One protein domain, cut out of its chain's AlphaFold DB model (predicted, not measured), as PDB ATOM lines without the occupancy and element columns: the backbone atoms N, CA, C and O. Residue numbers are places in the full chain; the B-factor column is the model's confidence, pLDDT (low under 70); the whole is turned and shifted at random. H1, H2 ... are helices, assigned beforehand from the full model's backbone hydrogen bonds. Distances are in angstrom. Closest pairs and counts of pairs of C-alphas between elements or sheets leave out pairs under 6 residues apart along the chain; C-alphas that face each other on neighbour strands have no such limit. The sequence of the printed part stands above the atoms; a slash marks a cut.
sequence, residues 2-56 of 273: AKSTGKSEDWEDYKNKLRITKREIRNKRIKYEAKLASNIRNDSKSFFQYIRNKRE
ATOM      1  N   ALA A   2      35.605  75.096  64.028       54.44
ATOM      2  CA  ALA A   2      35.192  74.252  62.881       54.44
ATOM      3  C   ALA A   2      35.001  74.989  61.529       54.44
ATOM      4  O   ALA A   2      35.437  74.512  60.484       54.44
ATOM      5  N   LYS A   3      34.412  76.197  61.537       59.66
ATOM      6  CA  LYS A   3      34.295  77.046  60.331       59.66
ATOM      7  C   LYS A   3      35.621  77.664  59.867       59.66
ATOM      8  O   LYS A   3      35.719  78.045  58.711       59.66
ATOM      9  N   SER A   4      36.600  77.803  60.761       64.94
ATOM     10  CA  SER A   4      37.888  78.443  60.467       64.94
ATOM     11  C   SER A   4      38.964  77.440  60.040       64.94
ATOM     12  O   SER A   4      39.922  77.837  59.395       64.94
ATOM     13  N   THR A   5      38.824  76.158  60.393       71.75
ATOM     14  CA  THR A   5      39.803  75.102  60.086       71.75
ATOM     15  C   THR A   5      39.389  74.199  58.925       71.75
ATOM     16  O   THR A   5      40.255  73.589  58.309       71.75
ATOM     17  N   GLY A   6      38.090  74.081  58.616       69.25
ATOM     18  CA  GLY A   6      37.582  73.297  57.478       69.25
ATOM     19  C   GLY A   6      37.782  71.776  57.582       69.25
ATOM     20  O   GLY A   6      37.394  71.048  56.674       69.25
ATOM     21  N   LYS A   7      38.362  71.279  58.680       79.25
ATOM     22  CA  LYS A   7      38.661  69.859  58.892       79.25
ATOM     23  C   LYS A   7      37.414  69.091  59.326       79.25
ATOM     24  O   LYS A   7      36.637  69.564  60.154       79.25
ATOM     25  N   SER A   8      37.254  67.873  58.804       79.25
ATOM     26  CA  SER A   8      36.119  66.995  59.131       79.25
ATOM     27  C   SER A   8      36.051  66.652  60.625       79.25
ATOM     28  O   SER A   8      34.962  66.572  61.185       79.25
ATOM     29  N   GLU A   9      37.200  66.501  61.285       83.12
ATOM     30  CA  GLU A   9      37.293  66.174  62.716       83.12
ATOM     31  C   GLU A   9      36.743  67.291  63.616       83.12
ATOM     32  O   GLU A   9      35.993  67.018  64.552       83.12
ATOM     33  N   ASP A  10      37.018  68.559  63.290       82.31
ATOM     34  CA  ASP A  10      36.525  69.708  64.064       82.31
ATOM     35  C   ASP A  10      35.002  69.878  63.939       82.31
ATOM     36  O   ASP A  10      34.326  70.334  64.868       82.31
ATOM     37  N   TRP A  11      34.436  69.502  62.788       79.56
ATOM     38  CA  TRP A  11      32.987  69.450  62.593       79.56
ATOM     39  C   TRP A  11      32.336  68.322  63.390       79.56
ATOM     40  O   TRP A  11      31.228  68.503  63.905       79.56
ATOM     41  N   GLU A  12      33.011  67.184  63.519       86.88
ATOM     42  CA  GLU A  12      32.534  66.044  64.298       86.88
ATOM     43  C   GLU A  12      32.554  66.354  65.805       86.88
ATOM     44  O   GLU A  12      31.548  66.148  66.493       86.88
ATOM     45  N   ASP A  13      33.629  66.978  66.305       88.75
ATOM     46  CA  ASP A  13      33.713  67.475  67.687       88.75
ATOM     47  C   ASP A  13      32.634  68.534  67.975       88.75
ATOM     48  O   ASP A  13      31.920  68.454  68.982       88.75
ATOM     49  N   TYR A  14      32.421  69.483  67.054       85.81
ATOM     50  CA  TYR A  14      31.341  70.466  67.170       85.81
ATOM     51  C   TYR A  14      29.959  69.806  67.266       85.81
ATOM     52  O   TYR A  14      29.171  70.157  68.149       85.81
ATOM     53  N   LYS A  15      29.647  68.842  66.387       87.38
ATOM     54  CA  LYS A  15      28.365  68.115  66.418       87.38
ATOM     55  C   LYS A  15      28.190  67.356  67.730       87.38
ATOM     56  O   LYS A  15      27.089  67.360  68.289       87.38
ATOM     57  N   ASN A  16      29.256  66.737  68.237       92.12
ATOM     58  CA  ASN A  16      29.221  66.001  69.495       92.12
ATOM     59  C   ASN A  16      28.966  66.942  70.685       92.12
ATOM     60  O   ASN A  16      28.023  66.729  71.454       92.12
ATOM     61  N   LYS A  17      29.704  68.057  70.773       91.31
ATOM     62  CA  LYS A  17      29.471  69.112  71.773       91.31
ATOM     63  C   LYS A  17      28.051  69.666  71.680       91.31
ATOM     64  O   LYS A  17      27.356  69.721  72.691       91.31
ATOM     65  N   LEU A  18      27.561  69.973  70.475       86.88
ATOM     66  CA  LEU A  18      26.192  70.447  70.253       86.88
ATOM     67  C   LEU A  18      25.148  69.435  70.745       86.88
ATOM     68  O   LEU A  18      24.160  69.822  71.372       86.88
ATOM     69  N   ARG A  19      25.353  68.140  70.477       91.19
ATOM     70  CA  ARG A  19      24.466  67.063  70.937       91.19
ATOM     71  C   ARG A  19      24.441  66.977  72.461       91.19
ATOM     72  O   ARG A  19      23.353  66.903  73.037       91.19
ATOM     73  N   ILE A  20      25.608  67.025  73.105       93.81
ATOM     74  CA  ILE A  20      25.732  67.024  74.569       93.81
ATOM     75  C   ILE A  20      25.018  68.247  75.153       93.81
ATOM     76  O   ILE A  20      24.144  68.092  76.003       93.81
ATOM     77  N   THR A  21      25.293  69.449  74.640       90.12
ATOM     78  CA  THR A  21      24.655  70.689  75.102       90.12
ATOM     79  C   THR A  21      23.137  70.643  74.937       90.12
ATOM     80  O   THR A  21      22.410  70.962  75.877       90.12
ATOM     81  N   LYS A  22      22.623  70.188  73.785       88.75
ATOM     82  CA  LYS A  22      21.174  70.029  73.564       88.75
ATOM     83  C   LYS A  22      20.546  69.059  74.565       88.75
ATOM     84  O   LYS A  22      19.459  69.334  75.080       88.75
ATOM     85  N   ARG A  23      21.220  67.942  74.861       93.88
ATOM     86  CA  ARG A  23      20.767  66.964  75.861       93.88
ATOM     87  C   ARG A  23      20.717  67.582  77.257       93.88
ATOM     88  O   ARG A  23      19.701  67.455  77.933       93.88
ATOM     89  N   GLU A  24      21.763  68.297  77.657       93.62
ATOM     90  CA  GLU A  24      21.826  68.969  78.959       93.62
ATOM     91  C   GLU A  24      20.752  70.051  79.111       93.62
ATOM     92  O   GLU A  24      20.077  70.110  80.139       93.62
ATOM     93  N   ILE A  25      20.516  70.862  78.074       89.75
ATOM     94  CA  ILE A  25      19.437  71.863  78.060       89.75
ATOM     95  C   ILE A  25      18.077  71.187  78.262       89.75
ATOM     96  O   ILE A  25      17.285  71.627  79.100       89.75
ATOM     97  N   ARG A  26      17.808  70.094  77.534       91.31
ATOM     98  CA  ARG A  26      16.559  69.331  77.675       91.31
ATOM     99  C   ARG A  26      16.404  68.772  79.090       91.31
ATOM    100  O   ARG A  26      15.345  68.937  79.688       91.31
ATOM    101  N   ASN A  27      17.455  68.165  79.637       93.06
ATOM    102  CA  ASN A  27      17.444  67.592  80.983       93.06
ATOM    103  C   ASN A  27      17.211  68.661  82.058       93.06
ATOM    104  O   ASN A  27      16.382  68.465  82.948       93.06
ATOM    105  N   LYS A  28      17.893  69.810  81.965       92.38
ATOM    106  CA  LYS A  28      17.681  70.946  82.875       92.38
ATOM    107  C   LYS A  28      16.252  71.475  82.795       92.38
ATOM    108  O   LYS A  28      15.652  71.733  83.835       92.38
ATOM    109  N   ARG A  29      15.685  71.579  81.588       89.31
ATOM    110  CA  ARG A  29      14.294  72.007  81.395       89.31
ATOM    111  C   ARG A  29      13.301  71.044  82.049       89.31
ATOM    112  O   ARG A  29      12.443  71.510  82.788       89.31
ATOM    113  N   ILE A  30      13.439  69.736  81.828       92.00
ATOM    114  CA  ILE A  30      12.550  68.723  82.429       92.00
ATOM    115  C   ILE A  30      12.617  68.789  83.959       92.00
ATOM    116  O   ILE A  30      11.585  68.826  84.622       92.00
ATOM    117  N   LYS A  31      13.828  68.865  84.530       94.06
ATOM    118  CA  LYS A  31      14.014  68.993  85.986       94.06
ATOM    119  C   LYS A  31      13.363  70.262  86.543       94.06
ATOM    120  O   LYS A  31      12.753  70.223  87.608       94.06
ATOM    121  N   TYR A  32      13.484  71.377  85.827       91.50
ATOM    122  CA  TYR A  32      12.855  72.640  86.203       91.50
ATOM    123  C   TYR A  32      11.320  72.568  86.150       91.50
ATOM    124  O   TYR A  32      10.664  72.953  87.116       91.50
ATOM    125  N   GLU A  33      10.749  72.025  85.070       92.19
ATOM    126  CA  GLU A  33       9.299  71.825  84.921       92.19
ATOM    127  C   GLU A  33       8.742  70.898  86.016       92.19
ATOM    128  O   GLU A  33       7.724  71.219  86.630       92.19
ATOM    129  N   ALA A  34       9.442  69.801  86.331       93.31
ATOM    130  CA  ALA A  34       9.066  68.889  87.411       93.31
ATOM    131  C   ALA A  34       9.070  69.586  88.782       93.31
ATOM    132  O   ALA A  34       8.118  69.439  89.546       93.31
ATOM    133  N   LYS A  35      10.099  70.400  89.067       92.69
ATOM    134  CA  LYS A  35      10.195  71.184  90.310       92.69
ATOM    135  C   LYS A  35       9.066  72.212  90.435       92.69
ATOM    136  O   LYS A  35       8.524  72.395  91.523       92.69
ATOM    137  N   LEU A  36       8.714  72.887  89.340       91.50
ATOM    138  CA  LEU A  36       7.585  73.820  89.311       91.50
ATOM    139  C   LEU A  36       6.267  73.104  89.616       91.50
ATOM    140  O   LEU A  36       5.487  73.586  90.435       91.50
ATOM    141  N   ALA A  37       6.030  71.953  88.981       89.25
ATOM    142  CA  ALA A  37       4.817  71.169  89.187       89.25
ATOM    143  C   ALA A  37       4.715  70.645  90.628       89.25
ATOM    144  O   ALA A  37       3.663  70.768  91.252       89.25
ATOM    145  N   SER A  38       5.810  70.122  91.190       92.62
ATOM    146  CA  SER A  38       5.818  69.603  92.563       92.62
ATOM    147  C   SER A  38       5.631  70.697  93.618       92.62
ATOM    148  O   SER A  38       5.072  70.431  94.678       92.62
ATOM    149  N   ASN A  39       6.082  71.928  93.347       92.06
ATOM    150  CA  ASN A  39       6.017  73.041  94.299       92.06
ATOM    151  C   ASN A  39       4.770  73.933  94.140       92.06
ATOM    152  O   ASN A  39       4.680  74.975  94.785       92.06
ATOM    153  N   ILE A  40       3.796  73.546  93.311       90.94
ATOM    154  CA  ILE A  40       2.630  74.388  92.988       90.94
ATOM    155  C   ILE A  40       1.822  74.823  94.220       90.94
ATOM    156  O   ILE A  40       1.270  75.919  94.231       90.94
ATOM    157  N   ARG A  41       1.770  73.992  95.272       89.81
ATOM    158  CA  ARG A  41       1.048  74.309  96.516       89.81
ATOM    159  C   ARG A  41       1.682  75.467  97.293       89.81
ATOM    160  O   ARG A  41       0.954  76.219  97.925       89.81
ATOM    161  N   ASN A  42       3.004  75.621  97.214       90.75
ATOM    162  CA  ASN A  42       3.746  76.655  97.942       90.75
ATOM    163  C   ASN A  42       4.087  77.866  97.058       90.75
ATOM    164  O   ASN A  42       4.216  78.976  97.562       90.75
ATOM    165  N   ASP A  43       4.240  77.666  95.746       88.62
ATOM    166  CA  ASP A  43       4.562  78.716  94.772       88.62
ATOM    167  C   ASP A  43       3.744  78.544  93.484       88.62
ATOM    168  O   ASP A  43       4.243  78.238  92.393       88.62
ATOM    169  N   SER A  44       2.437  78.750  93.619       88.75
ATOM    170  CA  SER A  44       1.506  78.725  92.488       88.75
ATOM    171  C   SER A  44       1.822  79.829  91.472       88.75
ATOM    172  O   SER A  44       1.636  79.643  90.266       88.75
ATOM    173  N   LYS A  45       2.361  80.966  91.932       89.38
ATOM    174  CA  LYS A  45       2.669  82.133  91.099       89.38
ATOM    175  C   LYS A  45       3.697  81.801  90.019       89.38
ATOM    176  O   LYS A  45       3.430  82.090  88.849       89.38
ATOM    177  N   SER A  46       4.816  81.167  90.378       86.69
ATOM    178  CA  SER A  46       5.855  80.774  89.416       86.69
ATOM    179  C   SER A  46       5.358  79.734  88.412       86.69
ATOM    180  O   SER A  46       5.665  79.832  87.223       86.69
ATOM    181  N   PHE A  47       4.536  78.774  88.851       89.56
ATOM    182  CA  PHE A  47       3.936  77.774  87.962       89.56
ATOM    183  C   PHE A  47       3.002  78.420  86.929       89.56
ATOM    184  O   PHE A  47       3.169  78.230  85.723       89.56
ATOM    185  N   PHE A  48       2.048  79.245  87.370       86.12
ATOM    186  CA  PHE A  48       1.128  79.916  86.447       86.12
ATOM    187  C   PHE A  48       1.840  80.937  85.556       86.12
ATOM    188  O   PHE A  48       1.436  81.127  84.411       86.12
ATOM    189  N   GLN A  49       2.922  81.561  86.030       85.25
ATOM    190  CA  GLN A  49       3.780  82.394  85.190       85.25
ATOM    191  C   GLN A  49       4.458  81.574  84.086       85.25
ATOM    192  O   GLN A  49       4.419  81.982  82.927       85.25
ATOM    193  N   TYR A  50       4.998  80.398  84.412       87.25
ATOM    194  CA  TYR A  50       5.571  79.481  83.425       87.25
ATOM    195  C   TYR A  50       4.549  79.068  82.354       87.25
ATOM    196  O   TYR A  50       4.845  79.124  81.161       87.25
ATOM    197  N   ILE A  51       3.328  78.709  82.766       85.19
ATOM    198  CA  ILE A  51       2.249  78.326  81.845       85.19
ATOM    199  C   ILE A  51       1.806  79.499  80.968       85.19
ATOM    200  O   ILE A  51       1.639  79.310  79.765       85.19
ATOM    201  N   ARG A  52       1.647  80.710  81.521       80.44
ATOM    202  CA  ARG A  52       1.319  81.907  80.723       80.44
ATOM    203  C   ARG A  52       2.364  82.153  79.637       80.44
ATOM    204  O   ARG A  52       1.997  82.258  78.474       80.44
ATOM    205  N   ASN A  53       3.648  82.079  79.987       79.12
ATOM    206  CA  ASN A  53       4.751  82.235  79.032       79.12
ATOM    207  C   ASN A  53       4.786  81.135  77.951       79.12
ATOM    208  O   ASN A  53       5.382  81.330  76.897       79.12
ATOM    209  N   LYS A  54       4.193  79.958  78.205       80.06
ATOM    210  CA  LYS A  54       4.035  78.880  77.210       80.06
ATOM    211  C   LYS A  54       2.781  79.021  76.351       80.06
ATOM    212  O   LYS A  54       2.750  78.459  75.262       80.06
ATOM    213  N   ARG A  55       1.753  79.709  76.856       68.06
ATOM    214  CA  ARG A  55       0.473  79.948  76.171       68.06
ATOM    215  C   ARG A  55       0.492  81.185  75.286       68.06
ATOM    216  O   ARG A  55      -0.315  81.259  74.366       68.06
ATOM    217  N   GLU A  56       1.376  82.139  75.550       58.22
ATOM    218  CA  GLU A  56       1.608  83.256  74.641       58.22
ATOM    219  C   GLU A  56       2.227  82.728  73.339       58.22
ATOM    220  O   GLU A  56       3.443  82.637  73.184       58.22
TER     221      GLU A  56
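What this domain is: This is residues 2 to 56 of the 273 residues of the protein "Reverse transcriptase domain-containing protein" of Chiloscyllium punctatum (UniProt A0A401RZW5). One long, unbent helix, H2, makes the length of the model, with a short turn of helix, H1, folded back at its beginning and a shorter helix, H3, turning back at its other end. H3 meets H2 near that end and slants away from it, so that residues 51 to 56 stick out, while residues 16 to 32 of H2 form a bare shaft between the two ends. The printed part has 55 residues with three named helices, in the order H1, H2, H3, and no named strand, and its class is all helix. It is extended, with a radius of gyration of the C-alphas of 18.1 A, and spans 53 by 22 by 12 A.

Where its parts are: H1 covers residues 2 to 5, beginning at C-alpha 2 at (35.192, 74.252, 62.881), and measures 5.5 A from first to last C-alpha. H2 follows with residues 8 to 38 and is the longest helix, 45.2 A from C-alpha 8 at (36.119, 66.995, 59.131) to C-alpha 38 at (5.818, 69.603, 92.563). H3 covers residues 44 to 55, 16.4 A from first to last C-alpha, and ends with C-alpha 55 at (0.473, 79.948, 76.171).

How they stand to each other: H1 and H2 only just touch, with 3 pairs of C-alphas within 8 A. The closest C-alphas are those of Ala 2 and Asp 10, 4.9 A apart, and H2 touches H1 with residues 10 to 14 alone. H2 and H3 also only just touch, with 3 pairs of C-alphas within 8 A, the closest being those of Leu 36 and Phe 47 at 5.5 A. H2 touches H3 with residues 36 to 37 alone, and H3 touches H2 with residues 46 to 47 alone. The two helices run opposite ways at a steep tilt of 48 degrees, and their centres are 22.8 A apart. H1 and H3 are apart. In H2 and H3 every pair of O of residue i and N of residue i+4 is within hydrogen-bond range. H1, with four residues, is too short for such a pair, and its one pair of O of residue i and N of residue i+3 is not within range.

The domain as a whole: The outline is only just a rod, and the two C-alphas farthest apart are those of Gly 6 and Arg 41, at 53.5 A. The C-alphas of Ala 2 and Glu 56, the first and last printed, are 36.7 A apart. Residues 4 to 9, residues 16 to 32 of H2, and residues 51 to 56, of which 51 to 55 belong to H3, stand free. The links from H1 to H2 and from H2 to H3 are tight, with 2 and 5 residues between the helices. The printed part has no cut. The mean pLDDT of the printed part is 85.4, and the model's confidence is under 70 at residues 2 to 4, residue 6 and residues 55 to 56.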